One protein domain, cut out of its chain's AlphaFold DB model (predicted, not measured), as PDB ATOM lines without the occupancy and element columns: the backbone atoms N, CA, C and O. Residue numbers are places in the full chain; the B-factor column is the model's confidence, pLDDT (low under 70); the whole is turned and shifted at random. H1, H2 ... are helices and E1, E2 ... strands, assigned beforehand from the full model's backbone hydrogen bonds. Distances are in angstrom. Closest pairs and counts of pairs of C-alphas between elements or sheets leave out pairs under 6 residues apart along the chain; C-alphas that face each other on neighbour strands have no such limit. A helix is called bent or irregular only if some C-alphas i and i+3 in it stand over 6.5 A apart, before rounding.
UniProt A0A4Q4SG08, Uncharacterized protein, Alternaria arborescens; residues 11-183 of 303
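Overview. This is residues 11 to 183 of the 303 residues of an uncharacterized protein of Alternaria arborescens (UniProt A0A4Q4SG08). One long bent helix, H1, runs lengthwise through the model: three helices, H3, H4 and H5, pack crosswise round its first arm, H1a, and make a helical lobe, while the last residues of its second arm, H1b, reach a small strand hairpin, E1 and E2, set among long loops. From this looser end residues 83 to 88 stick out free. The printed part has 173 residues, with five named helices and two named strands in the order H1 E1 E2 H2 H3 H4 H5; the sheet E1 - E2 is antiparallel. The class is mostly helix, though under half of the residues, 79, are in named elements. The whole is only just compact, close to loose, with a radius of gyration of the C-alphas of 18.6 A, and elongated, spanning 59 by 38 by 30 A.

Arrangement. H1, residues 11 to 38, is the hub, touching three other helices. By its hydrogen bonds it was assigned as one helix, but it is bent: C-alphas 20 and 23 are 7.2 A apart, and its arms H1a, residues 11 to 20, and H1b, residues 23 to 38, stand at a steep tilt of 46 degrees. H1b is irregular, C-alphas 30 and 33 being 7.2 A apart, with a kink of 43 degrees near residue 31. E1, residues 43 to 45, and E2, residues 67 to 69, form a hairpin, antiparallel at 158 degrees; N 44 and O 68 are within hydrogen-bond range at 2.9 A, as are N 68 and O 44 at 2.9 A. The closest C-alphas of H1b and E1, Val 38 and Gln 44, are 6.3 A apart. H2, residues 107 to 110, touches no helix. H3, residues 118 to 131, touches H1a at a steep tilt of 64 degrees, closest at the C-alphas of Leu 18 and Leu 125, 6.4 A. H4, residues 140 to 152, is irregular, with C-alphas 141 and 144 7.3 A apart; its residues 149 to 152 alone touch H1a, closest at the C-alphas of Ala 13 and Met 149, 4.8 A. H5, residues 168 to 181, touches H1a at a steep tilt of 55 degrees, the same way, closest at the C-alphas of Ala 15 and Val 171, 5.1 A. Every O i to N i+4 pair is within hydrogen-bond range in H1a, H3 and H5; H1b has 10 of 12 and H4 7 of 9, and H2 is too short for such a pair.

Along the chain. H1a begins at C-alpha 11, (-16.390, -23.818, 3.236), and is 14.1 A long; H1b, 22.5 A, ends at C-alpha 38, (-31.318, -48.078, -23.556). H3 measures 20.1 A and H4 19.5 A. H5, 19.9 A, ends at C-alpha 181, (-14.279, -39.904, 11.641).

Size, cuts and confidence. The two C-alphas farthest apart, those of Ala 87 and Gly 165, are 62.0 A apart. The printed part has no cut. The links E1 to E2, E2 to H2 and H4 to H5 are long. Mean pLDDT of the printed part is 76.9; residues 50 to 61, 94 to 116, 137 to 139 and 178 to 183 are under 70.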
ATOM      1  N   ILE A  11     -17.303 -22.672   3.329       90.12
ATOM      2  CA  ILE A  11     -16.390 -23.818   3.236       90.12
ATOM      3  C   ILE A  11     -17.052 -25.051   3.866       90.12
ATOM      4  O   ILE A  11     -17.245 -26.056   3.182       90.12
ATOM      5  N   ASN A  12     -17.482 -24.953   5.128       87.00
ATOM      6  CA  ASN A  12     -18.214 -26.021   5.822       87.00
ATOM      7  C   ASN A  12     -19.512 -26.406   5.093       87.00
ATOM      8  O   ASN A  12     -19.827 -27.584   4.941       87.00
ATOM      9  N   ALA A  13     -20.251 -25.413   4.598       89.06
ATOM     10  CA  ALA A  13     -21.456 -25.620   3.805       89.06
ATOM     11  C   ALA A  13     -21.181 -26.408   2.519       89.06
ATOM     12  O   ALA A  13     -21.924 -27.327   2.184       89.06
ATOM     13  N   THR A  14     -20.098 -26.077   1.811       91.69
ATOM     14  CA  THR A  14     -19.727 -26.771   0.573       91.69
ATOM     15  C   THR A  14     -19.231 -28.188   0.838       91.69
ATOM     16  O   THR A  14     -19.603 -29.091   0.093       91.69
ATOM     17  N   ALA A  15     -18.461 -28.412   1.908       85.25
ATOM     18  CA  ALA A  15     -18.053 -29.756   2.320       85.25
ATOM     19  C   ALA A  15     -19.275 -30.639   2.621       85.25
ATOM     20  O   ALA A  15     -19.405 -31.728   2.061       85.25
ATOM     21  N   PHE A  16     -20.227 -30.117   3.402       85.25
ATOM     22  CA  PHE A  16     -21.497 -30.788   3.667       85.25
ATOM     23  C   PHE A  16     -22.271 -31.085   2.377       85.25
ATOM     24  O   PHE A  16     -22.693 -32.218   2.169       85.25
ATOM     25  N   ALA A  17     -22.452 -30.091   1.502       87.62
ATOM     26  CA  ALA A  17     -23.207 -30.251   0.261       87.62
ATOM     27  C   ALA A  17     -22.567 -31.299  -0.662       87.62
ATOM     28  O   ALA A  17     -23.275 -32.106  -1.261       87.62
ATOM     29  N   LEU A  18     -21.234 -31.341  -0.738       83.62
ATOM     30  CA  LEU A  18     -20.524 -32.370  -1.491       83.62
ATOM     31  C   LEU A  18     -20.753 -33.760  -0.909       83.62
ATOM     32  O   LEU A  18     -21.097 -34.666  -1.660       83.62
ATOM     33  N   MET A  19     -20.627 -33.935   0.407       77.94
ATOM     34  CA  MET A  19     -20.898 -35.225   1.052       77.94
ATOM     35  C   MET A  19     -22.364 -35.648   0.900       77.94
ATOM     36  O   MET A  19     -22.644 -36.826   0.685       77.94
ATOM     37  N   TYR A  20     -23.292 -34.691   0.953       77.75
ATOM     38  CA  TYR A  20     -24.724 -34.919   0.784       77.75
ATOM     39  C   TYR A  20     -25.096 -35.326  -0.651       77.75
ATOM     40  O   TYR A  20     -25.938 -36.201  -0.846       77.75
ATOM     41  N   GLY A  21     -24.455 -34.721  -1.657       77.06
ATOM     42  CA  GLY A  21     -24.699 -34.998  -3.076       77.06
ATOM     43  C   GLY A  21     -23.857 -36.125  -3.675       77.06
ATOM     44  O   GLY A  21     -24.202 -36.633  -4.737       77.06
ATOM     45  N   TYR A  22     -22.769 -36.542  -3.023       75.44
ATOM     46  CA  TYR A  22     -21.839 -37.529  -3.579       75.44
ATOM     47  C   TYR A  22     -22.486 -38.874  -3.963       75.44
ATOM     48  O   TYR A  22     -22.185 -39.365  -5.055       75.44
ATOM     49  N   PRO A  23     -23.414 -39.456  -3.170       72.00
ATOM     50  CA  PRO A  23     -24.112 -40.679  -3.572       72.00
ATOM     51  C   PRO A  23     -24.869 -40.550  -4.904       72.00
ATOM     52  O   PRO A  23     -24.880 -41.499  -5.687       72.00
ATOM     53  N   LEU A  24     -25.435 -39.370  -5.200       73.12
ATOM     54  CA  LEU A  24     -26.132 -39.101  -6.466       73.12
ATOM     55  C   LEU A  24     -25.169 -39.213  -7.652       73.12
ATOM     56  O   LEU A  24     -25.502 -39.813  -8.672       73.12
ATOM     57  N   THR A  25     -23.955 -38.676  -7.503       73.06
ATOM     58  CA  THR A  25     -22.913 -38.757  -8.535       73.06
ATOM     59  C   THR A  25     -22.488 -40.201  -8.787       73.06
ATOM     60  O   THR A  25     -22.325 -40.588  -9.942       73.06
ATOM     61  N   LEU A  26     -22.345 -41.018  -7.738       71.31
ATOM     62  CA  LEU A  26     -21.995 -42.435  -7.891       71.31
ATOM     63  C   LEU A  26     -23.090 -43.220  -8.606       71.31
ATOM     64  O   LEU A  26     -22.792 -44.021  -9.493       71.31
ATOM     65  N   TYR A  27     -24.353 -42.975  -8.258       70.31
ATOM     66  CA  TYR A  27     -25.472 -43.603  -8.949       70.31
ATOM     67  C   TYR A  27     -25.506 -43.182 -10.420       70.31
ATOM     68  O   TYR A  27     -25.597 -44.042 -11.295       70.31
ATOM     69  N   ALA A  28     -25.373 -41.881 -10.698       73.00
ATOM     70  CA  ALA A  28     -25.331 -41.360 -12.059       73.00
ATOM     71  C   ALA A  28     -24.209 -42.024 -12.871       73.00
ATOM     72  O   ALA A  28     -24.474 -42.551 -13.942       73.00
ATOM     73  N   GLN A  29     -22.989 -42.106 -12.333       74.25
ATOM     74  CA  GLN A  29     -21.867 -42.790 -12.991       74.25
ATOM     75  C   GLN A  29     -22.126 -44.283 -13.215       74.25
ATOM     76  O   GLN A  29     -21.775 -44.814 -14.266       74.25
ATOM     77  N   THR A  30     -22.755 -44.955 -12.249       72.75
ATOM     78  CA  THR A  30     -23.067 -46.390 -12.335       72.75
ATOM     79  C   THR A  30     -24.104 -46.681 -13.422       72.75
ATOM     80  O   THR A  30     -23.992 -47.682 -14.128       72.75
ATOM     81  N   PHE A  31     -25.115 -45.819 -13.565       75.56
ATOM     82  CA  PHE A  31     -26.217 -46.011 -14.512       75.56
ATOM     83  C   PHE A  31     -26.026 -45.302 -15.853       75.56
ATOM     84  O   PHE A  31     -26.756 -45.624 -16.789       75.56
ATOM     85  N   GLU A  32     -25.047 -44.406 -15.989       80.06
ATOM     86  CA  GLU A  32     -24.737 -43.708 -17.243       80.06
ATOM     87  C   GLU A  32     -24.599 -44.675 -18.434       80.06
ATOM     88  O   GLU A  32     -25.261 -44.441 -19.446       80.06
ATOM     89  N   PRO A  33     -23.860 -45.805 -18.344       81.00
ATOM     90  CA  PRO A  33     -23.778 -46.745 -19.463       81.00
ATOM     91  C   PRO A  33     -25.141 -47.336 -19.847       81.00
ATOM     92  O   PRO A  33     -25.434 -47.497 -21.030       81.00
ATOM     93  N   THR A  34     -26.000 -47.631 -18.864       83.12
ATOM     94  CA  THR A  34     -27.356 -48.149 -19.105       83.12
ATOM     95  C   THR A  34     -28.252 -47.086 -19.734       83.12
ATOM     96  O   THR A  34     -28.923 -47.362 -20.726       83.12
ATOM     97  N   LEU A  35     -28.224 -45.854 -19.223       86.06
ATOM     98  CA  LEU A  35     -28.971 -44.727 -19.783       86.06
ATOM     99  C   LEU A  35     -28.547 -44.420 -21.225       86.06
ATOM    100  O   LEU A  35     -29.405 -44.172 -22.067       86.06
ATOM    101  N   GLN A  36     -27.254 -44.495 -21.539       88.56
ATOM    102  CA  GLN A  36     -26.764 -44.332 -22.911       88.56
ATOM    103  C   GLN A  36     -27.171 -45.491 -23.827       88.56
ATOM    104  O   GLN A  36     -27.460 -45.266 -25.002       88.56
ATOM    105  N   ALA A  37     -27.193 -46.722 -23.308       88.31
ATOM    106  CA  ALA A  37     -27.508 -47.908 -24.096       88.31
ATOM    107  C   ALA A  37     -29.003 -48.034 -24.418       88.31
ATOM    108  O   ALA A  37     -29.356 -48.375 -25.547       88.31
ATOM    109  N   VAL A  38     -29.875 -47.797 -23.433       92.19
ATOM    110  CA  VAL A  38     -31.318 -48.078 -23.556       92.19
ATOM    111  C   VAL A  38     -32.228 -46.925 -23.124       92.19
ATOM    112  O   VAL A  38     -33.420 -46.963 -23.415       92.19
ATOM    113  N   GLY A  39     -31.697 -45.876 -22.493       90.88
ATOM    114  CA  GLY A  39     -32.495 -44.778 -21.941       90.88
ATOM    115  C   GLY A  39     -33.202 -45.137 -20.630       90.88
ATOM    116  O   GLY A  39     -32.879 -46.122 -19.967       90.88
ATOM    117  N   VAL A  40     -34.170 -44.306 -20.239       90.31
ATOM    118  CA  VAL A  40     -35.055 -44.575 -19.094       90.31
ATOM    119  C   VAL A  40     -36.203 -45.497 -19.499       90.31
ATOM    120  O   VAL A  40     -36.615 -45.522 -20.658       90.31
ATOM    121  N   ASN A  41     -36.756 -46.229 -18.532       90.69
ATOM    122  CA  ASN A  41     -37.914 -47.113 -18.705       90.69
ATOM    123  C   ASN A  41     -37.716 -48.223 -19.755       90.69
ATOM    124  O   ASN A  41     -38.685 -48.776 -20.274       90.69
ATOM    125  N   ALA A  42     -36.461 -48.587 -20.026       90.25
ATOM    126  CA  ALA A  42     -36.071 -49.702 -20.876       90.25
ATOM    127  C   ALA A  42     -35.045 -50.586 -20.156       90.25
ATOM    128  O   ALA A  42     -34.224 -50.105 -19.372       90.25
ATOM    129  N   THR A  43     -35.108 -51.894 -20.401       88.88
ATOM    130  CA  THR A  43     -34.229 -52.866 -19.745       88.88
ATOM    131  C   THR A  43     -33.017 -53.172 -20.610       88.88
ATOM    132  O   THR A  43     -33.147 -53.540 -21.776       88.88
ATOM    133  N   GLN A  44     -31.835 -53.069 -20.014       88.38
ATOM    134  CA  GLN A  44     -30.595 -53.598 -20.560       88.38
ATOM    135  C   GLN A  44     -30.344 -54.976 -19.948       88.38
ATOM    136  O   GLN A  44     -30.271 -55.110 -18.724       88.38
ATOM    137  N   HIS A  45     -30.210 -55.994 -20.792       88.06
ATOM    138  CA  HIS A  45     -29.873 -57.351 -20.372       88.06
ATOM    139  C   HIS A  45     -28.383 -57.603 -20.591       88.06
ATOM    140  O   HIS A  45     -27.870 -57.326 -21.672       88.06
ATOM    141  N   GLU A  46     -27.702 -58.145 -19.586       81.50
ATOM    142  CA  GLU A  46     -26.354 -58.678 -19.774       81.50
ATOM    143  C   GLU A  46     -26.460 -60.075 -20.411       81.50
ATOM    144  O   GLU A  46     -27.200 -60.933 -19.923       81.50
ATOM    145  N   GLU A  47     -25.735 -60.317 -21.507       76.00
ATOM    146  CA  GLU A  47     -25.798 -61.591 -22.249       76.00
ATOM    147  C   GLU A  47     -24.936 -62.707 -21.627       76.00
ATOM    148  O   GLU A  47     -25.013 -63.864 -22.043       76.00
ATOM    149  N   GLY A  48     -24.127 -62.385 -20.615       75.62
ATOM    150  CA  GLY A  48     -23.196 -63.315 -19.984       75.62
ATOM    151  C   GLY A  48     -22.978 -63.033 -18.503       75.62
ATOM    152  O   GLY A  48     -23.337 -61.978 -17.982       75.62
ATOM    153  N   LEU A  49     -22.387 -64.014 -17.819       76.62
ATOM    154  CA  LEU A  49     -21.915 -63.828 -16.451       76.62
ATOM    155  C   LEU A  49     -20.713 -62.871 -16.455       76.62
ATOM    156  O   LEU A  49     -19.930 -62.904 -17.410       76.62
ATOM    157  N   PRO A  50     -20.542 -62.046 -15.408       69.69
ATOM    158  CA  PRO A  50     -19.370 -61.193 -15.273       69.69
ATOM    159  C   PRO A  50     -18.064 -61.978 -15.444       69.69
ATOM    160  O   PRO A  50     -17.873 -63.026 -14.823       69.69
ATOM    161  N   THR A  51     -17.166 -61.459 -16.277       68.62
ATOM    162  CA  THR A  51     -15.790 -61.948 -16.427       68.62
ATOM    163  C   THR A  51     -14.821 -60.956 -15.787       68.62
ATOM    164  O   THR A  51     -15.221 -59.876 -15.353       68.62
ATOM    165  N   GLN A  52     -13.535 -61.301 -15.734       58.59
ATOM    166  CA  GLN A  52     -12.479 -60.406 -15.242       58.59
ATOM    167  C   GLN A  52     -12.412 -59.051 -15.973       58.59
ATOM    168  O   GLN A  52     -11.921 -58.084 -15.407       58.59
ATOM    169  N   ASP A  53     -12.922 -58.974 -17.206       62.09
ATOM    170  CA  ASP A  53     -12.902 -57.754 -18.019       62.09
ATOM    171  C   ASP A  53     -14.056 -56.794 -17.659       62.09
ATOM    172  O   ASP A  53     -14.148 -55.685 -18.188       62.09
ATOM    173  N   LEU A  54     -14.973 -57.215 -16.777       61.72
ATOM    174  CA  LEU A  54     -16.136 -56.430 -16.379       61.72
ATOM    175  C   LEU A  54     -15.788 -55.501 -15.202       61.72
ATOM    176  O   LEU A  54     -16.108 -55.779 -14.050       61.72
ATOM    177  N   GLU A  55     -15.162 -54.363 -15.504       52.22
ATOM    178  CA  GLU A  55     -14.723 -53.365 -14.505       52.22
ATOM    179  C   GLU A  55     -15.859 -52.483 -13.938       52.22
ATOM    180  O   GLU A  55     -15.626 -51.619 -13.098       52.22
ATOM    181  N   VAL A  56     -17.107 -52.661 -14.387       51.44
ATOM    182  CA  VAL A  56     -18.208 -51.723 -14.077       51.44
ATOM    183  C   VAL A  56     -18.794 -51.931 -12.671       51.44
ATOM    184  O   VAL A  56     -19.417 -51.021 -12.126       51.44
ATOM    185  N   LEU A  57     -18.613 -53.111 -12.064       56.38
ATOM    186  CA  LEU A  57     -19.138 -53.428 -10.732       56.38
ATOM    187  C   LEU A  57     -18.029 -53.956  -9.821       56.38
ATOM    188  O   LEU A  57     -17.348 -54.918 -10.159       56.38
ATOM    189  N   VAL A  58     -17.906 -53.379  -8.628       50.41
ATOM    190  CA  VAL A  58     -17.019 -53.895  -7.579       50.41
ATOM    191  C   VAL A  58     -17.655 -55.150  -6.966       50.41
ATOM    192  O   VAL A  58     -18.817 -55.107  -6.560       50.41
ATOM    193  N   ARG A  59     -16.904 -56.259  -6.880       56.41
ATOM    194  CA  ARG A  59     -17.378 -57.604  -6.470       56.41
ATOM    195  C   ARG A  59     -18.597 -58.104  -7.267       56.41
ATOM    196  O   ARG A  59     -19.666 -58.312  -6.684       56.41
ATOM    197  N   PRO A  60     -18.479 -58.295  -8.591       64.88
ATOM    198  CA  PRO A  60     -19.596 -58.791  -9.380       64.88
ATOM    199  C   PRO A  60     -19.945 -60.228  -8.970       64.88
ATOM    200  O   PRO A  60     -19.058 -61.065  -8.806       64.88
ATOM    201  N   ASN A  61     -21.237 -60.536  -8.828       67.44
ATOM    202  CA  ASN A  61     -21.664 -61.906  -8.563       67.44
ATOM    203  C   ASN A  61     -21.624 -62.712  -9.866       67.44
ATOM    204  O   ASN A  61     -22.400 -62.455 -10.787       67.44
ATOM    205  N   ILE A  62     -20.740 -63.704  -9.933       76.12
ATOM    206  CA  ILE A  62     -20.582 -64.545 -11.121       76.12
ATOM    207  C   ILE A  62     -21.600 -65.691 -11.209       76.12
ATOM    208  O   ILE A  62     -21.563 -66.469 -12.156       76.12
ATOM    209  N   ASP A  63     -22.513 -65.816 -10.246       75.06
ATOM    210  CA  ASP A  63     -23.564 -66.839 -10.233       75.06
ATOM    211  C   ASP A  63     -24.892 -66.356 -10.821       75.06
ATOM    212  O   ASP A  63     -25.824 -67.160 -10.977       75.06
ATOM    213  N   THR A  64     -25.005 -65.057 -11.110       76.25
ATOM    214  CA  THR A  64     -26.247 -64.402 -11.532       76.25
ATOM    215  C   THR A  64     -26.055 -63.576 -12.797       76.25
ATOM    216  O   THR A  64     -25.113 -62.796 -12.904       76.25
ATOM    217  N   LEU A  65     -26.999 -63.699 -13.731       83.12
ATOM    218  CA  LEU A  65     -27.153 -62.746 -14.829       83.12
ATOM    219  C   LEU A  65     -27.821 -61.473 -14.309       83.12
ATOM    220  O   LEU A  65     -28.696 -61.538 -13.442       83.12
ATOM    221  N   TYR A  66     -27.441 -60.330 -14.873       81.94
ATOM    222  CA  TYR A  66     -27.992 -59.036 -14.491       81.94
ATOM    223  C   TYR A  66     -28.889 -58.475 -15.588       81.94
ATOM    224  O   TYR A  66     -28.651 -58.620 -16.785       81.94
ATOM    225  N   SER A  67     -29.952 -57.806 -15.161       85.62
ATOM    226  CA  SER A  67     -30.740 -56.918 -16.005       85.62
ATOM    227  C   SER A  67     -30.901 -55.606 -15.258       85.62
ATOM    228  O   SER A  67     -31.205 -55.606 -14.064       85.62
ATOM    229  N   LYS A  68     -30.640 -54.497 -15.943       83.81
ATOM    230  CA  LYS A  68     -30.641 -53.150 -15.368       83.81
ATOM    231  C   LYS A  68     -31.734 -52.329 -16.032       83.81
ATOM    232  O   LYS A  68     -31.966 -52.447 -17.233       83.81
ATOM    233  N   VAL A  69     -32.393 -51.488 -15.251       84.62
ATOM    234  CA  VAL A  69     -33.346 -50.493 -15.742       84.62
ATOM    235  C   VAL A  69     -33.221 -49.247 -14.878       84.62
ATOM    236  O   VAL A  69     -33.207 -49.343 -13.652       84.62
ATOM    237  N   ALA A  70     -33.125 -48.086 -15.519       84.56
ATOM    238  CA  ALA A  70     -33.332 -46.804 -14.864       84.56
ATOM    239  C   ALA A  70     -34.815 -46.445 -15.002       84.56
ATOM    240  O   ALA A  70     -35.303 -46.258 -16.118       84.56
ATOM    241  N   VAL A  71     -35.543 -46.413 -13.887       83.31
ATOM    242  CA  VAL A  71     -36.990 -46.151 -13.885       83.31
ATOM    243  C   VAL A  71     -37.236 -44.659 -13.670       83.31
ATOM    244  O   VAL A  71     -36.852 -44.113 -12.639       83.31
ATOM    245  N   ASP A  72     -37.895 -44.016 -14.629       84.00
ATOM    246  CA  ASP A  72     -38.335 -42.623 -14.551       84.00
ATOM    247  C   ASP A  72     -39.850 -42.562 -14.329       84.00
ATOM    248  O   ASP A  72     -40.639 -42.925 -15.205       84.00
ATOM    249  N   LEU A  73     -40.230 -42.087 -13.141       83.44
ATOM    250  CA  LEU A  73     -41.614 -41.920 -12.689       83.44
ATOM    251  C   LEU A  73     -42.096 -40.459 -12.774       83.44
ATOM    252  O   LEU A  73     -43.182 -40.142 -12.295       83.44
ATOM    253  N   SER A  74     -41.306 -39.544 -13.346       80.12
ATOM    254  CA  SER A  74     -41.612 -38.102 -13.346       80.12
ATOM    255  C   SER A  74     -42.814 -37.711 -14.216       80.12
ATOM    256  O   SER A  74     -43.404 -36.644 -14.018       80.12
ATOM    257  N   HIS A  75     -43.198 -38.565 -15.170       83.00
ATOM    258  CA  HIS A  75     -44.230 -38.258 -16.165       83.00
ATOM    259  C   HIS A  75     -45.345 -39.303 -16.290       83.00
ATOM    260  O   HIS A  75     -46.442 -38.956 -16.732       83.00
ATOM    261  N   ALA A  76     -45.089 -40.564 -15.937       82.88
ATOM    262  CA  ALA A  76     -46.057 -41.648 -16.061       82.88
ATOM    263  C   ALA A  76     -45.739 -42.807 -15.108       82.88
ATOM    264  O   ALA A  76     -44.584 -43.021 -14.739       82.88
ATOM    265  N   ASP A  77     -46.767 -43.588 -14.779       88.31
ATOM    266  CA  ASP A  77     -46.607 -44.861 -14.081       88.31
ATOM    267  C   ASP A  77     -45.878 -45.874 -14.979       88.31
ATOM    268  O   ASP A  77     -46.149 -45.979 -16.179       88.31
ATOM    269  N   VAL A  78     -44.980 -46.663 -14.383       85.31
ATOM    270  CA  VAL A  78     -44.204 -47.698 -15.076       85.31
ATOM    271  C   VAL A  78     -44.628 -49.077 -14.584       85.31
ATOM    272  O   VAL A  78     -44.682 -49.336 -13.383       85.31
ATOM    273  N   VAL A  79     -44.897 -49.990 -15.520       89.00
ATOM    274  CA  VAL A  79     -45.214 -51.394 -15.227       89.00
ATOM    275  C   VAL A  79     -44.021 -52.270 -15.601       89.00
ATOM    276  O   VAL A  79     -43.682 -52.394 -16.776       89.00
ATOM    277  N   LEU A  80     -43.412 -52.917 -14.607       83.75
ATOM    278  CA  LEU A  80     -42.360 -53.913 -14.813       83.75
ATOM    279  C   LEU A  80     -42.991 -55.306 -14.938       83.75
ATOM    280  O   LEU A  80     -43.541 -55.834 -13.973       83.75
ATOM    281  N   SER A  81     -42.917 -55.900 -16.129       88.56
ATOM    282  CA  SER A  81     -43.383 -57.272 -16.373       88.56
ATOM    283  C   SER A  81     -42.218 -58.247 -16.233       88.56
ATOM    284  O   SER A  81     -41.241 -58.151 -16.971       88.56
ATOM    285  N   LEU A  82     -42.322 -59.183 -15.291       85.94
ATOM    286  CA  LEU A  82     -41.312 -60.217 -15.069       85.94
ATOM    287  C   LEU A  82     -41.733 -61.512 -15.777       85.94
ATOM    288  O   LEU A  82     -42.912 -61.867 -15.713       85.94
ATOM    289  N   PRO A  83     -40.810 -62.222 -16.447       86.06
ATOM    290  CA  PRO A  83     -41.119 -63.517 -17.038       86.06
ATOM    291  C   PRO A  83     -41.327 -64.578 -15.950       86.06
ATOM    292  O   PRO A  83     -40.821 -64.444 -14.834       86.06
ATOM    293  N   ASP A  84     -42.002 -65.671 -16.301       91.19
ATOM    294  CA  ASP A  84     -42.049 -66.860 -15.449       91.19
ATOM    295  C   ASP A  84     -40.626 -67.401 -15.238       91.19
ATOM    296  O   ASP A  84     -39.934 -67.774 -16.191       91.19
ATOM    297  N   VAL A  85     -40.184 -67.459 -13.979       85.25
ATOM    298  CA  VAL A  85     -38.887 -68.034 -13.605       85.25
ATOM    299  C   VAL A  85     -39.100 -69.465 -13.099       85.25
ATOM    300  O   VAL A  85     -39.896 -69.672 -12.181       85.25
ATOM    301  N   PRO A  86     -38.406 -70.474 -13.662       87.38
ATOM    302  CA  PRO A  86     -38.493 -71.852 -13.187       87.38
ATOM    303  C   PRO A  86     -38.208 -71.980 -11.686       87.38
ATOM    304  O   PRO A  86     -37.273 -71.368 -11.178       87.38
ATOM    305  N   ALA A  87     -38.955 -72.844 -10.989       80.19
ATOM    306  CA  ALA A  87     -38.861 -73.010  -9.532       80.19
ATOM    307  C   ALA A  87     -37.467 -73.435  -9.025       80.19
ATOM    308  O   ALA A  87     -37.150 -73.252  -7.856       80.19
ATOM    309  N   ASN A  88     -36.629 -73.996  -9.899       79.38
ATOM    310  CA  ASN A  88     -35.254 -74.389  -9.598       79.38
ATOM    311  C   ASN A  88     -34.218 -73.288  -9.894       79.38
ATOM    312  O   ASN A  88     -33.022 -73.576  -9.936       79.38
ATOM    313  N   ARG A  89     -34.645 -72.045 -10.150       79.50
ATOM    314  CA  ARG A  89     -33.754 -70.904 -10.384       79.50
ATOM    315  C   ARG A  89     -34.000 -69.814  -9.356       79.50
ATOM    316  O   ARG A  89     -35.123 -69.365  -9.151       79.50
ATOM    317  N   TYR A  90     -32.910 -69.351  -8.758       79.56
ATOM    318  CA  TYR A  90     -32.924 -68.157  -7.933       79.56
ATOM    319  C   TYR A  90     -33.002 -66.908  -8.818       79.56
ATOM    320  O   TYR A  90     -32.272 -66.796  -9.803       79.56
ATOM    321  N   TYR A  91     -33.854 -65.960  -8.437       81.00
ATOM    322  CA  TYR A  91     -33.865 -64.609  -8.984       81.00
ATOM    323  C   TYR A  91     -34.266 -63.618  -7.892       81.00
ATOM    324  O   TYR A  91     -34.931 -63.973  -6.918       81.00
ATOM    325  N   VAL A  92     -33.862 -62.365  -8.065       79.81
ATOM    326  CA  VAL A  92     -34.246 -61.255  -7.196       79.81
ATOM    327  C   VAL A  92     -34.418 -60.013  -8.056       79.81
ATOM    328  O   VAL A  92     -33.663 -59.805  -9.004       79.81
ATOM    329  N   VAL A  93     -35.420 -59.196  -7.736       78.38
ATOM    330  CA  VAL A  93     -35.659 -57.904  -8.391       78.38
ATOM    331  C   VAL A  93     -35.538 -56.813  -7.334       78.38
ATOM    332  O   VAL A  93     -36.539 -56.434  -6.724       78.38
ATOM    333  N   PRO A  94     -34.311 -56.358  -7.036       68.62
ATOM    334  CA  PRO A  94     -34.118 -55.277  -6.092       68.62
ATOM    335  C   PRO A  94     -34.469 -53.947  -6.769       68.62
ATOM    336  O   PRO A  94     -33.987 -53.646  -7.862       68.62
ATOM    337  N   LEU A  95     -35.308 -53.153  -6.109       66.94
ATOM    338  CA  LEU A  95     -35.618 -51.788  -6.517       66.94
ATOM    339  C   LEU A  95     -34.881 -50.826  -5.588       66.94
ATOM    340  O   LEU A  95     -34.963 -50.958  -4.366       66.94
ATOM    341  N   TYR A  96     -34.177 -49.869  -6.182       68.25
ATOM    342  CA  TYR A  96     -33.463 -48.814  -5.474       68.25
ATOM    343  C   TYR A  96     -34.028 -47.474  -5.915       68.25
ATOM    344  O   TYR A  96     -34.266 -47.277  -7.108       68.25
ATOM    345  N   ASP A  97     -34.217 -46.556  -4.974       64.81
ATOM    346  CA  ASP A  97     -34.499 -45.169  -5.311       64.81
ATOM    347  C   ASP A  97     -33.200 -44.347  -5.363       64.81
ATOM    348  O   ASP A  97     -32.202 -44.655  -4.709       64.81
ATOM    349  N   PHE A  98     -33.224 -43.310  -6.202       54.41
ATOM    350  CA  PHE A  98     -32.122 -42.363  -6.405       54.41
ATOM    351  C   PHE A  98     -31.918 -41.443  -5.185       54.41
ATOM    352  O   PHE A  98     -30.905 -40.760  -5.076       54.41
ATOM    353  N   LEU A  99     -32.906 -41.396  -4.286       53.00
ATOM    354  CA  LEU A  99     -33.143 -40.340  -3.301       53.00
ATOM    355  C   LEU A  99     -32.877 -40.804  -1.868       53.00
ATOM    356  O   LEU A  99     -33.205 -40.093  -0.916       53.00
ATOM    357  N   LEU A 100     -32.176 -41.927  -1.696       49.62
ATOM    358  CA  LEU A 100     -31.442 -42.260  -0.478       49.62
ATOM    359  C   LEU A 100     -30.272 -41.279  -0.261       49.62
ATOM    360  O   LEU A 100     -29.170 -41.688   0.111       49.62
ATOM    361  N   GLY A 101     -30.491 -39.978  -0.470       43.03
ATOM    362  CA  GLY A 101     -29.623 -38.906  -0.027       43.03
ATOM    363  C   GLY A 101     -29.638 -38.860   1.472       43.03
ATOM    364  O   GLY A 101     -30.309 -38.016   2.037       43.03
ATOM    365  N   ASN A 102     -28.939 -39.812   2.080       43.00
ATOM    366  CA  ASN A 102     -28.915 -40.045   3.506       43.00
ATOM    367  C   ASN A 102     -27.764 -40.949   3.933       43.00
ATOM    368  O   ASN A 102     -27.911 -41.913   4.684       43.00
ATOM    369  N   GLY A 103     -26.571 -40.601   3.467       38.53
ATOM    370  CA  GLY A 103     -25.366 -40.955   4.201       38.53
ATOM    371  C   GLY A 103     -25.008 -42.432   4.229       38.53
ATOM    372  O   GLY A 103     -24.003 -42.739   4.846       38.53
ATOM    373  N   GLN A 104     -25.706 -43.338   3.539       37.69
ATOM    374  CA  GLN A 104     -25.194 -44.687   3.285       37.69
ATOM    375  C   GLN A 104     -24.042 -44.576   2.275       37.69
ATOM    376  O   GLN A 104     -24.147 -44.931   1.103       37.69
ATOM    377  N   ILE A 105     -22.913 -44.055   2.750       39.25
ATOM    378  CA  ILE A 105     -21.594 -44.401   2.257       39.25
ATOM    379  C   ILE A 105     -21.528 -45.914   2.458       39.25
ATOM    380  O   ILE A 105     -21.225 -46.410   3.541       39.25
ATOM    381  N   SER A 106     -21.935 -46.653   1.424       36.12
ATOM    382  CA  SER A 106     -21.702 -48.090   1.329       36.12
ATOM    383  C   SER A 106     -20.241 -48.353   1.690       36.12
ATOM    384  O   SER A 106     -19.398 -47.502   1.393       36.12
ATOM    385  N   PRO A 107     -19.882 -49.523   2.244       37.84
ATOM    386  CA  PRO A 107     -18.485 -49.864   2.438       37.84
ATOM    387  C   PRO A 107     -17.621 -49.677   1.179       37.84
ATOM    388  O   PRO A 107     -16.419 -49.484   1.278       37.84
ATOM    389  N   VAL A 108     -18.241 -49.666  -0.007       36.78
ATOM    390  CA  VAL A 108     -17.615 -49.309  -1.288       36.78
ATOM    391  C   VAL A 108     -17.028 -47.893  -1.290       36.78
ATOM    392  O   VAL A 108     -15.930 -47.698  -1.796       36.78
ATOM    393  N   ALA A 109     -17.688 -46.911  -0.679       43.00
ATOM    394  CA  ALA A 109     -17.170 -45.551  -0.590       43.00
ATOM    395  C   ALA A 109     -15.985 -45.407   0.392       43.00
ATOM    396  O   ALA A 109     -15.268 -44.418   0.295       43.00
ATOM    397  N   PHE A 110     -15.675 -46.420   1.223       45.03
ATOM    398  CA  PHE A 110     -14.375 -46.530   1.924       45.03
ATOM    399  C   PHE A 110     -13.195 -46.801   0.990       45.03
ATOM    400  O   PHE A 110     -12.051 -46.555   1.369       45.03
ATOM    401  N   PHE A 111     -13.459 -47.285  -0.222       42.41
ATOM    402  CA  PHE A 111     -12.436 -47.601  -1.218       42.41
ATOM    403  C   PHE A 111     -12.404 -46.595  -2.373       42.41
ATOM    404  O   PHE A 111     -11.568 -46.723  -3.268       42.41
ATOM    405  N   LEU A 112     -13.285 -45.589  -2.368       46.72
ATOM    406  CA  LEU A 112     -13.305 -44.558  -3.397       46.72
ATOM    407  C   LEU A 112     -12.371 -43.405  -3.007       46.72
ATOM    408  O   LEU A 112     -12.449 -42.893  -1.888       46.72
ATOM    409  N   PRO A 113     -11.477 -42.964  -3.905       47.62
ATOM    410  CA  PRO A 113     -10.613 -41.835  -3.613       47.62
ATOM    411  C   PRO A 113     -11.450 -40.551  -3.502       47.62
ATOM    412  O   PRO A 113     -12.047 -40.110  -4.482       47.62
ATOM    413  N   PHE A 114     -11.419 -39.893  -2.335       57.28
ATOM    414  CA  PHE A 114     -11.898 -38.514  -2.126       57.28
ATOM    415  C   PHE A 114     -10.962 -37.493  -2.793       57.28
ATOM    416  O   PHE A 114     -10.531 -36.515  -2.189       57.28
ATOM    417  N   ASN A 115     -10.594 -37.737  -4.048       62.00
ATOM    418  CA  ASN A 115      -9.698 -36.884  -4.811       62.00
ATOM    419  C   ASN A 115     -10.506 -36.146  -5.877       62.00
ATOM    420  O   ASN A 115     -10.452 -36.467  -7.064       62.00
ATOM    421  N   PHE A 116     -11.323 -35.195  -5.427       67.06
ATOM    422  CA  PHE A 116     -12.146 -34.393  -6.318       67.06
ATOM    423  C   PHE A 116     -11.301 -33.336  -7.023       67.06
ATOM    424  O   PHE A 116     -10.647 -32.497  -6.403       67.06
ATOM    425  N   SER A 117     -11.393 -33.304  -8.348       82.00
ATOM    426  CA  SER A 117     -11.066 -32.088  -9.092       82.00
ATOM    427  C   SER A 117     -12.147 -31.025  -8.871       82.00
ATOM    428  O   SER A 117     -13.314 -31.342  -8.638       82.00
ATOM    429  N   VAL A 118     -11.794 -29.745  -9.022       84.69
ATOM    430  CA  VAL A 118     -12.770 -28.635  -8.975       84.69
ATOM    431  C   VAL A 118     -13.913 -28.842  -9.984       84.69
ATOM    432  O   VAL A 118     -15.067 -28.513  -9.704       84.69
ATOM    433  N   THR A 119     -13.618 -29.452 -11.136       87.88
ATOM    434  CA  THR A 119     -14.621 -29.812 -12.148       87.88
ATOM    435  C   THR A 119     -15.626 -30.835 -11.619       87.88
ATOM    436  O   THR A 119     -16.828 -30.597 -11.710       87.88
ATOM    437  N   GLN A 120     -15.158 -31.935 -11.019       83.50
ATOM    438  CA  GLN A 120     -16.032 -32.968 -10.440       83.50
ATOM    439  C   GLN A 120     -16.864 -32.428  -9.272       83.50
ATOM    440  O   GLN A 120     -18.046 -32.752  -9.152       83.50
ATOM    441  N   THR A 121     -16.266 -31.567  -8.446       87.44
ATOM    442  CA  THR A 121     -16.959 -30.835  -7.377       87.44
ATOM    443  C   THR A 121     -18.111 -30.011  -7.938       87.44
ATOM    444  O   THR A 121     -19.248 -30.128  -7.483       87.44
ATOM    445  N   THR A 122     -17.844 -29.228  -8.984       91.25
ATOM    446  CA  THR A 122     -18.864 -28.390  -9.627       91.25
ATOM    447  C   THR A 122     -19.988 -29.236 -10.222       91.25
ATOM    448  O   THR A 122     -21.155 -28.929 -10.001       91.25
ATOM    449  N   GLN A 123     -19.659 -30.324 -10.924       89.25
ATOM    450  CA  GLN A 123     -20.648 -31.235 -11.513       89.25
ATOM    451  C   GLN A 123     -21.527 -31.903 -10.449       89.25
ATOM    452  O   GLN A 123     -22.744 -31.955 -10.605       89.25
ATOM    453  N   THR A 124     -20.929 -32.356  -9.343       87.00
ATOM    454  CA  THR A 124     -21.662 -32.966  -8.221       87.00
ATOM    455  C   THR A 124     -22.642 -31.974  -7.601       87.00
ATOM    456  O   THR A 124     -23.805 -32.304  -7.384       87.00
ATOM    457  N   LEU A 125     -22.207 -30.735  -7.359       92.25
ATOM    458  CA  LEU A 125     -23.058 -29.707  -6.756       92.25
ATOM    459  C   LEU A 125     -24.140 -29.202  -7.718       92.25
ATOM    460  O   LEU A 125     -25.234 -28.868  -7.274       92.25
ATOM    461  N   GLN A 126     -23.878 -29.190  -9.028       94.00
ATOM    462  CA  GLN A 126     -24.894 -28.921 -10.049       94.00
ATOM    463  C   GLN A 126     -25.961 -30.018 -10.096       94.00
ATOM    464  O   GLN A 126     -27.148 -29.699 -10.116       94.00
ATOM    465  N   LEU A 127     -25.553 -31.290 -10.066       88.38
ATOM    466  CA  LEU A 127     -26.480 -32.420 -10.015       88.38
ATOM    467  C   LEU A 127     -27.334 -32.371  -8.742       88.38
ATOM    468  O   LEU A 127     -28.559 -32.450  -8.817       88.38
ATOM    469  N   LEU A 128     -26.699 -32.167  -7.583       88.31
ATOM    470  CA  LEU A 128     -27.405 -32.004  -6.316       88.31
ATOM    471  C   LEU A 128     -28.390 -30.835  -6.374       88.31
ATOM    472  O   LEU A 128     -29.518 -30.982  -5.920       88.31
ATOM    473  N   ALA A 129     -28.001 -29.697  -6.952       93.31
ATOM    474  CA  ALA A 129     -28.889 -28.549  -7.073       93.31
ATOM    475  C   ALA A 129     -30.164 -28.886  -7.855       93.31
ATOM    476  O   ALA A 129     -31.249 -28.529  -7.401       93.31
ATOM    477  N   GLN A 130     -30.045 -29.604  -8.976       90.12
ATOM    478  CA  GLN A 130     -31.190 -30.001  -9.802       90.12
ATOM    479  C   GLN A 130     -32.115 -31.002  -9.108       90.12
ATOM    480  O   GLN A 130     -33.322 -30.975  -9.332       90.12
ATOM    481  N   LEU A 131     -31.560 -31.872  -8.264       85.12
ATOM    482  CA  LEU A 131     -32.304 -32.959  -7.627       85.12
ATOM    483  C   LEU A 131     -32.707 -32.665  -6.180       85.12
ATOM    484  O   LEU A 131     -33.416 -33.465  -5.575       85.12
ATOM    485  N   ASN A 132     -32.297 -31.522  -5.623       83.62
ATOM    486  CA  ASN A 132     -32.470 -31.200  -4.207       83.62
ATOM    487  C   ASN A 132     -33.928 -31.281  -3.727       83.62
ATOM    488  O   ASN A 132     -34.186 -31.749  -2.627       83.62
ATOM    489  N   GLU A 133     -34.892 -30.856  -4.548       80.75
ATOM    490  CA  GLU A 133     -36.312 -30.904  -4.162       80.75
ATOM    491  C   GLU A 133     -36.805 -32.334  -3.905       80.75
ATOM    492  O   GLU A 133     -37.667 -32.555  -3.053       80.75
ATOM    493  N   ALA A 134     -36.234 -33.303  -4.618       77.31
ATOM    494  CA  ALA A 134     -36.527 -34.716  -4.448       77.31
ATOM    495  C   ALA A 134     -35.592 -35.379  -3.413       77.31
ATOM    496  O   ALA A 134     -35.979 -36.347  -2.762       77.31
ATOM    497  N   ASN A 135     -34.378 -34.853  -3.230       76.31
ATOM    498  CA  ASN A 135     -33.336 -35.412  -2.371       76.31
ATOM    499  C   ASN A 135     -33.446 -34.888  -0.932       76.31
ATOM    500  O   ASN A 135     -32.725 -33.981  -0.530       76.31
ATOM    501  N   LEU A 136     -34.395 -35.435  -0.171       76.19
ATOM    502  CA  LEU A 136     -34.759 -34.958   1.167       76.19
ATOM    503  C   LEU A 136     -33.979 -35.707   2.271       76.19
ATOM    504  O   LEU A 136     -33.720 -36.903   2.129       76.19
ATOM    505  N   PRO A 137     -33.646 -35.058   3.407       68.44
ATOM    506  CA  PRO A 137     -32.953 -35.728   4.510       68.44
ATOM    507  C   PRO A 137     -33.807 -36.815   5.179       68.44
ATOM    508  O   PRO A 137     -35.039 -36.763   5.114       68.44
ATOM    509  N   VAL A 138     -33.142 -37.763   5.863       65.38
ATOM    510  CA  VAL A 138     -33.741 -38.955   6.505       65.38
ATOM    511  C   VAL A 138     -34.792 -38.469   7.470       65.38
ATOM    512  O   VAL A 138     -35.973 -38.804   7.417       65.38
ATOM    513  N   GLU A 139     -34.285 -37.639   8.372       65.00
ATOM    514  CA  GLU A 139     -34.988 -37.090   9.481       65.00
ATOM    515  C   GLU A 139     -35.578 -35.806   8.946       65.00
ATOM    516  O   GLU A 139     -34.881 -34.834   8.652       65.00
ATOM    517  N   ARG A 140     -36.899 -35.804   8.787       70.88
ATOM    518  CA  ARG A 140     -37.622 -34.632   8.286       70.88
ATOM    519  C   ARG A 140     -37.362 -33.382   9.130       70.88
ATOM    520  O   ARG A 140     -37.472 -32.277   8.609       70.88
ATOM    521  N   SER A 141     -36.981 -33.547  10.398       77.19
ATOM    522  CA  SER A 141     -36.560 -32.463  11.290       77.19
ATOM    523  C   SER A 141     -35.284 -31.742  10.848       77.19
ATOM    524  O   SER A 141     -35.086 -30.594  11.232       77.19
ATOM    525  N   ASP A 142     -34.434 -32.377  10.035       73.06
ATOM    526  CA  ASP A 142     -33.176 -31.797   9.554       73.06
ATOM    527  C   ASP A 142     -33.358 -30.904   8.320       73.06
ATOM    528  O   ASP A 142     -32.409 -30.236   7.908       73.06
ATOM    529  N   LEU A 143     -34.561 -30.853   7.739       78.75
ATOM    530  CA  LEU A 143     -34.832 -30.166   6.474       78.75
ATOM    531  C   LEU A 143     -34.359 -28.705   6.469       78.75
ATOM    532  O   LEU A 143     -33.675 -28.288   5.537       78.75
ATOM    533  N   ASP A 144     -34.651 -27.946   7.526       83.00
ATOM    534  CA  ASP A 144     -34.247 -26.538   7.624       83.00
ATOM    535  C   ASP A 144     -32.723 -26.379   7.691       83.00
ATOM    536  O   ASP A 144     -32.150 -25.478   7.068       83.00
ATOM    537  N   ARG A 145     -32.047 -27.283   8.412       83.50
ATOM    538  CA  ARG A 145     -30.585 -27.301   8.523       83.50
ATOM    539  C   ARG A 145     -29.950 -27.626   7.176       83.50
ATOM    540  O   ARG A 145     -29.044 -26.908   6.755       83.50
ATOM    541  N   VAL A 146     -30.431 -28.669   6.498       83.19
ATOM    542  CA  VAL A 146     -29.932 -29.079   5.178       83.19
ATOM    543  C   VAL A 146     -30.125 -27.954   4.173       83.19
ATOM    544  O   VAL A 146     -29.148 -27.515   3.575       83.19
ATOM    545  N   ASN A 147     -31.331 -27.394   4.067       87.25
ATOM    546  CA  ASN A 147     -31.605 -26.281   3.159       87.25
ATOM    547  C   ASN A 147     -30.707 -25.067   3.437       87.25
ATOM    548  O   ASN A 147     -30.217 -24.442   2.499       87.25
ATOM    549  N   SER A 148     -30.437 -24.762   4.709       86.25
ATOM    550  CA  SER A 148     -29.530 -23.669   5.083       86.25
ATOM    551  C   SER A 148     -28.085 -23.935   4.646       86.25
ATOM    552  O   SER A 148     -27.423 -23.026   4.146       86.25
ATOM    553  N   MET A 149     -27.600 -25.172   4.792       88.44
ATOM    554  CA  MET A 149     -26.260 -25.568   4.342       88.44
ATOM    555  C   MET A 149     -26.148 -25.548   2.815       88.44
ATOM    556  O   MET A 149     -25.176 -25.019   2.288       88.44
ATOM    557  N   LEU A 150     -27.151 -26.047   2.093       90.81
ATOM    558  CA  LEU A 150     -27.165 -26.016   0.627       90.81
ATOM    559  C   LEU A 150     -27.225 -24.576   0.094       90.81
ATOM    560  O   LEU A 150     -26.462 -24.208  -0.798       90.81
ATOM    561  N   ALA A 151     -28.052 -23.717   0.691       92.75
ATOM    562  CA  ALA A 151     -28.092 -22.302   0.331       92.75
ATOM    563  C   ALA A 151     -26.731 -21.619   0.555       92.75
ATOM    564  O   ALA A 151     -26.243 -20.904  -0.326       92.75
ATOM    565  N   ALA A 152     -26.088 -21.880   1.700       92.56
ATOM    566  CA  ALA A 152     -24.773 -21.336   2.042       92.56
ATOM    567  C   ALA A 152     -23.633 -21.894   1.169       92.56
ATOM    568  O   ALA A 152     -22.634 -21.203   0.960       92.56
ATOM    569  N   SER A 153     -23.785 -23.100   0.610       94.19
ATOM    570  CA  SER A 153     -22.855 -23.642  -0.383       94.19
ATOM    571  C   SER A 153     -23.063 -23.043  -1.773       94.19
ATOM    572  O   SER A 153     -22.281 -23.333  -2.668       94.19
ATOM    573  N   GLY A 154     -24.104 -22.232  -1.984       94.81
ATOM    574  CA  GLY A 154     -24.425 -21.629  -3.278       94.81
ATOM    575  C   GLY A 154     -25.429 -22.419  -4.122       94.81
ATOM    576  O   GLY A 154     -25.593 -22.107  -5.303       94.81
ATOM    577  N   ILE A 155     -26.114 -23.413  -3.547       95.19
ATOM    578  CA  ILE A 155     -27.226 -24.126  -4.190       95.19
ATOM    579  C   ILE A 155     -28.529 -23.378  -3.919       95.19
ATOM    580  O   ILE A 155     -28.977 -23.285  -2.781       95.19
ATOM    581  N   ASN A 156     -29.158 -22.855  -4.969       91.31
ATOM    582  CA  ASN A 156     -30.423 -22.131  -4.880       91.31
ATOM    583  C   ASN A 156     -31.256 -22.355  -6.150       91.31
ATOM    584  O   ASN A 156     -30.739 -22.220  -7.259       91.31
ATOM    585  N   ASN A 157     -32.555 -22.635  -5.996       88.69
ATOM    586  CA  ASN A 157     -33.525 -22.750  -7.098       88.69
ATOM    587  C   ASN A 157     -33.033 -23.637  -8.260       88.69
ATOM    588  O   ASN A 157     -32.963 -23.182  -9.404       88.69
ATOM    589  N   GLY A 158     -32.609 -24.867  -7.966       91.25
ATOM    590  CA  GLY A 158     -32.155 -25.808  -8.996       91.25
ATOM    591  C   GLY A 158     -30.748 -25.548  -9.549       91.25
ATOM    592  O   GLY A 158     -30.283 -26.300 -10.400       91.25
ATOM    593  N   ASN A 159     -30.064 -24.490  -9.101       95.06
ATOM    594  CA  ASN A 159     -28.781 -24.057  -9.649       95.06
ATOM    595  C   ASN A 159     -27.693 -24.008  -8.577       95.06
ATOM    596  O   ASN A 159     -27.952 -23.665  -7.427       95.06
ATOM    597  N   TYR A 160     -26.457 -24.288  -8.985       96.25
ATOM    598  CA  TYR A 160     -25.265 -24.114  -8.162       96.25
ATOM    599  C   TYR A 160     -24.415 -22.960  -8.695       96.25
ATOM    600  O   TYR A 160     -24.120 -22.890  -9.889       96.25
ATOM    601  N   THR A 161     -23.999 -22.059  -7.809       95.50
ATOM    602  CA  THR A 161     -22.976 -21.043  -8.083       95.50
ATOM    603  C   THR A 161     -21.983 -21.034  -6.933       95.50
ATOM    604  O   THR A 161     -22.366 -20.762  -5.799       95.50
ATOM    605  N   ALA A 162     -20.713 -21.322  -7.221       93.19
ATOM    606  CA  ALA A 162     -19.681 -21.387  -6.193       93.19
ATOM    607  C   ALA A 162     -19.573 -20.056  -5.416       93.19
ATOM    608  O   ALA A 162     -19.513 -18.990  -6.044       93.19
ATOM    609  N   PRO A 163     -19.507 -20.093  -4.072       93.69
ATOM    610  CA  PRO A 163     -19.243 -18.916  -3.257       93.69
ATOM    611  C   PRO A 163     -17.943 -18.218  -3.678       93.69
ATOM    612  O   PRO A 163     -16.939 -18.858  -4.004       93.69
ATOM    613  N   ALA A 164     -17.950 -16.885  -3.684       89.81
ATOM    614  CA  ALA A 164     -16.786 -16.106  -4.091       89.81
ATOM    615  C   ALA A 164     -15.594 -16.369  -3.157       89.81
ATOM    616  O   ALA A 164     -15.710 -16.222  -1.944       89.81
ATOM    617  N   GLY A 165     -14.439 -16.725  -3.731       87.94
ATOM    618  CA  GLY A 165     -13.222 -16.996  -2.963       87.94
ATOM    619  C   GLY A 165     -13.230 -18.319  -2.192       87.94
ATOM    620  O   GLY A 165     -12.429 -18.467  -1.276       87.94
ATOM    621  N   LEU A 166     -14.115 -19.262  -2.544       90.50
ATOM    622  CA  LEU A 166     -14.165 -20.584  -1.921       90.50
ATOM    623  C   LEU A 166     -12.803 -21.296  -2.009       90.50
ATOM    624  O   LEU A 166     -12.272 -21.526  -3.098       90.50
ATOM    625  N   ASP A 167     -12.268 -21.676  -0.850       90.69
ATOM    626  CA  ASP A 167     -11.031 -22.441  -0.738       90.69
ATOM    627  C   ASP A 167     -11.326 -23.945  -0.816       90.69
ATOM    628  O   ASP A 167     -11.674 -24.589   0.176       90.69
ATOM    629  N   TYR A 168     -11.184 -24.510  -2.015       88.38
ATOM    630  CA  TYR A 168     -11.401 -25.939  -2.246       88.38
ATOM    631  C   TYR A 168     -10.436 -26.832  -1.459       88.38
ATOM    632  O   TYR A 168     -10.798 -27.965  -1.158       88.38
ATOM    633  N   VAL A 169      -9.244 -26.346  -1.090       88.25
ATOM    634  CA  VAL A 169      -8.303 -27.134  -0.280       88.25
ATOM    635  C   VAL A 169      -8.905 -27.378   1.099       88.25
ATOM    636  O   VAL A 169      -9.006 -28.526   1.522       88.25
ATOM    637  N   GLN A 170      -9.410 -26.326   1.750       88.19
ATOM    638  CA  GLN A 170     -10.073 -26.459   3.051       88.19
ATOM    639  C   GLN A 170     -11.367 -27.276   2.974       88.19
ATOM    640  O   GLN A 170     -11.643 -28.062   3.878       88.19
ATOM    641  N   VAL A 171     -12.143 -27.145   1.890       88.12
ATOM    642  CA  VAL A 171     -13.331 -27.989   1.666       88.12
ATOM    643  C   VAL A 171     -12.942 -29.470   1.678       88.12
ATOM    644  O   VAL A 171     -13.557 -30.261   2.393       88.12
ATOM    645  N   TYR A 172     -11.904 -29.848   0.928       85.56
ATOM    646  CA  TYR A 172     -11.462 -31.241   0.846       85.56
ATOM    647  C   TYR A 172     -10.820 -31.737   2.143       85.56
ATOM    648  O   TYR A 172     -11.025 -32.893   2.507       85.56
ATOM    649  N   GLU A 173     -10.104 -30.884   2.880       83.25
ATOM    650  CA  GLU A 173      -9.576 -31.226   4.207       83.25
ATOM    651  C   GLU A 173     -10.696 -31.528   5.214       83.25
ATOM    652  O   GLU A 173     -10.600 -32.500   5.968       83.25
ATOM    653  N   ILE A 174     -11.777 -30.738   5.208       80.56
ATOM    654  CA  ILE A 174     -12.951 -30.978   6.059       80.56
ATOM    655  C   ILE A 174     -13.628 -32.286   5.666       80.56
ATOM    656  O   ILE A 174     -13.849 -33.126   6.536       80.56
ATOM    657  N   MET A 175     -13.888 -32.498   4.373       78.25
ATOM    658  CA  MET A 175     -14.480 -33.749   3.890       78.25
ATOM    659  C   MET A 175     -13.636 -34.960   4.282       78.25
ATOM    660  O   MET A 175     -14.171 -35.934   4.799       78.25
ATOM    661  N   ALA A 176     -12.315 -34.902   4.082       73.94
ATOM    662  CA  ALA A 176     -11.415 -35.984   4.460       73.94
ATOM    663  C   ALA A 176     -11.471 -36.249   5.969       73.94
ATOM    664  O   ALA A 176     -11.535 -37.400   6.391       73.94
ATOM    665  N   LYS A 177     -11.500 -35.201   6.797       72.00
ATOM    666  CA  LYS A 177     -11.598 -35.339   8.254       72.00
ATOM    667  C   LYS A 177     -12.933 -35.940   8.700       72.00
ATOM    668  O   LYS A 177     -12.930 -36.823   9.555       72.00
ATOM    669  N   GLU A 178     -14.052 -35.468   8.155       69.75
ATOM    670  CA  GLU A 178     -15.382 -36.016   8.448       69.75
ATOM    671  C   GLU A 178     -15.494 -37.462   7.970       69.75
ATOM    672  O   GLU A 178     -15.984 -38.318   8.694       69.75
ATOM    673  N   PHE A 179     -14.945 -37.774   6.801       67.62
ATOM    674  CA  PHE A 179     -14.906 -39.137   6.303       67.62
ATOM    675  C   PHE A 179     -14.067 -40.069   7.189       67.62
ATOM    676  O   PHE A 179     -14.499 -41.166   7.529       67.62
ATOM    677  N   MET A 180     -12.887 -39.625   7.628       61.31
ATOM    678  CA  MET A 180     -12.042 -40.408   8.533       61.31
ATOM    679  C   MET A 180     -12.677 -40.600   9.918       61.31
ATOM    680  O   MET A 180     -12.396 -41.601  10.571       61.31
ATOM    681  N   SER A 181     -13.548 -39.697  10.381       60.16
ATOM    682  CA  SER A 181     -14.279 -39.904  11.641       60.16
ATOM    683  C   SER A 181     -15.378 -40.968  11.508       60.16
ATOM    684  O   SER A 181     -15.632 -41.705  12.463       60.16
ATOM    685  N   LEU A 182     -15.948 -41.127  10.306       53.28
ATOM    686  CA  LEU A 182     -16.809 -42.258   9.934       53.28
ATOM    687  C   LEU A 182     -16.037 -43.582   9.796       53.28
ATOM    688  O   LEU A 182     -16.647 -44.630   9.623       53.28
ATOM    689  N   LEU A 183     -14.708 -43.575   9.887       51.38
ATOM    690  CA  LEU A 183     -13.896 -44.791   9.957       51.38
ATOM    691  C   LEU A 183     -13.515 -45.168  11.394       51.38
ATOM    692  O   LEU A 183     -13.021 -46.274  11.615       51.38
TER     693      LEU A 183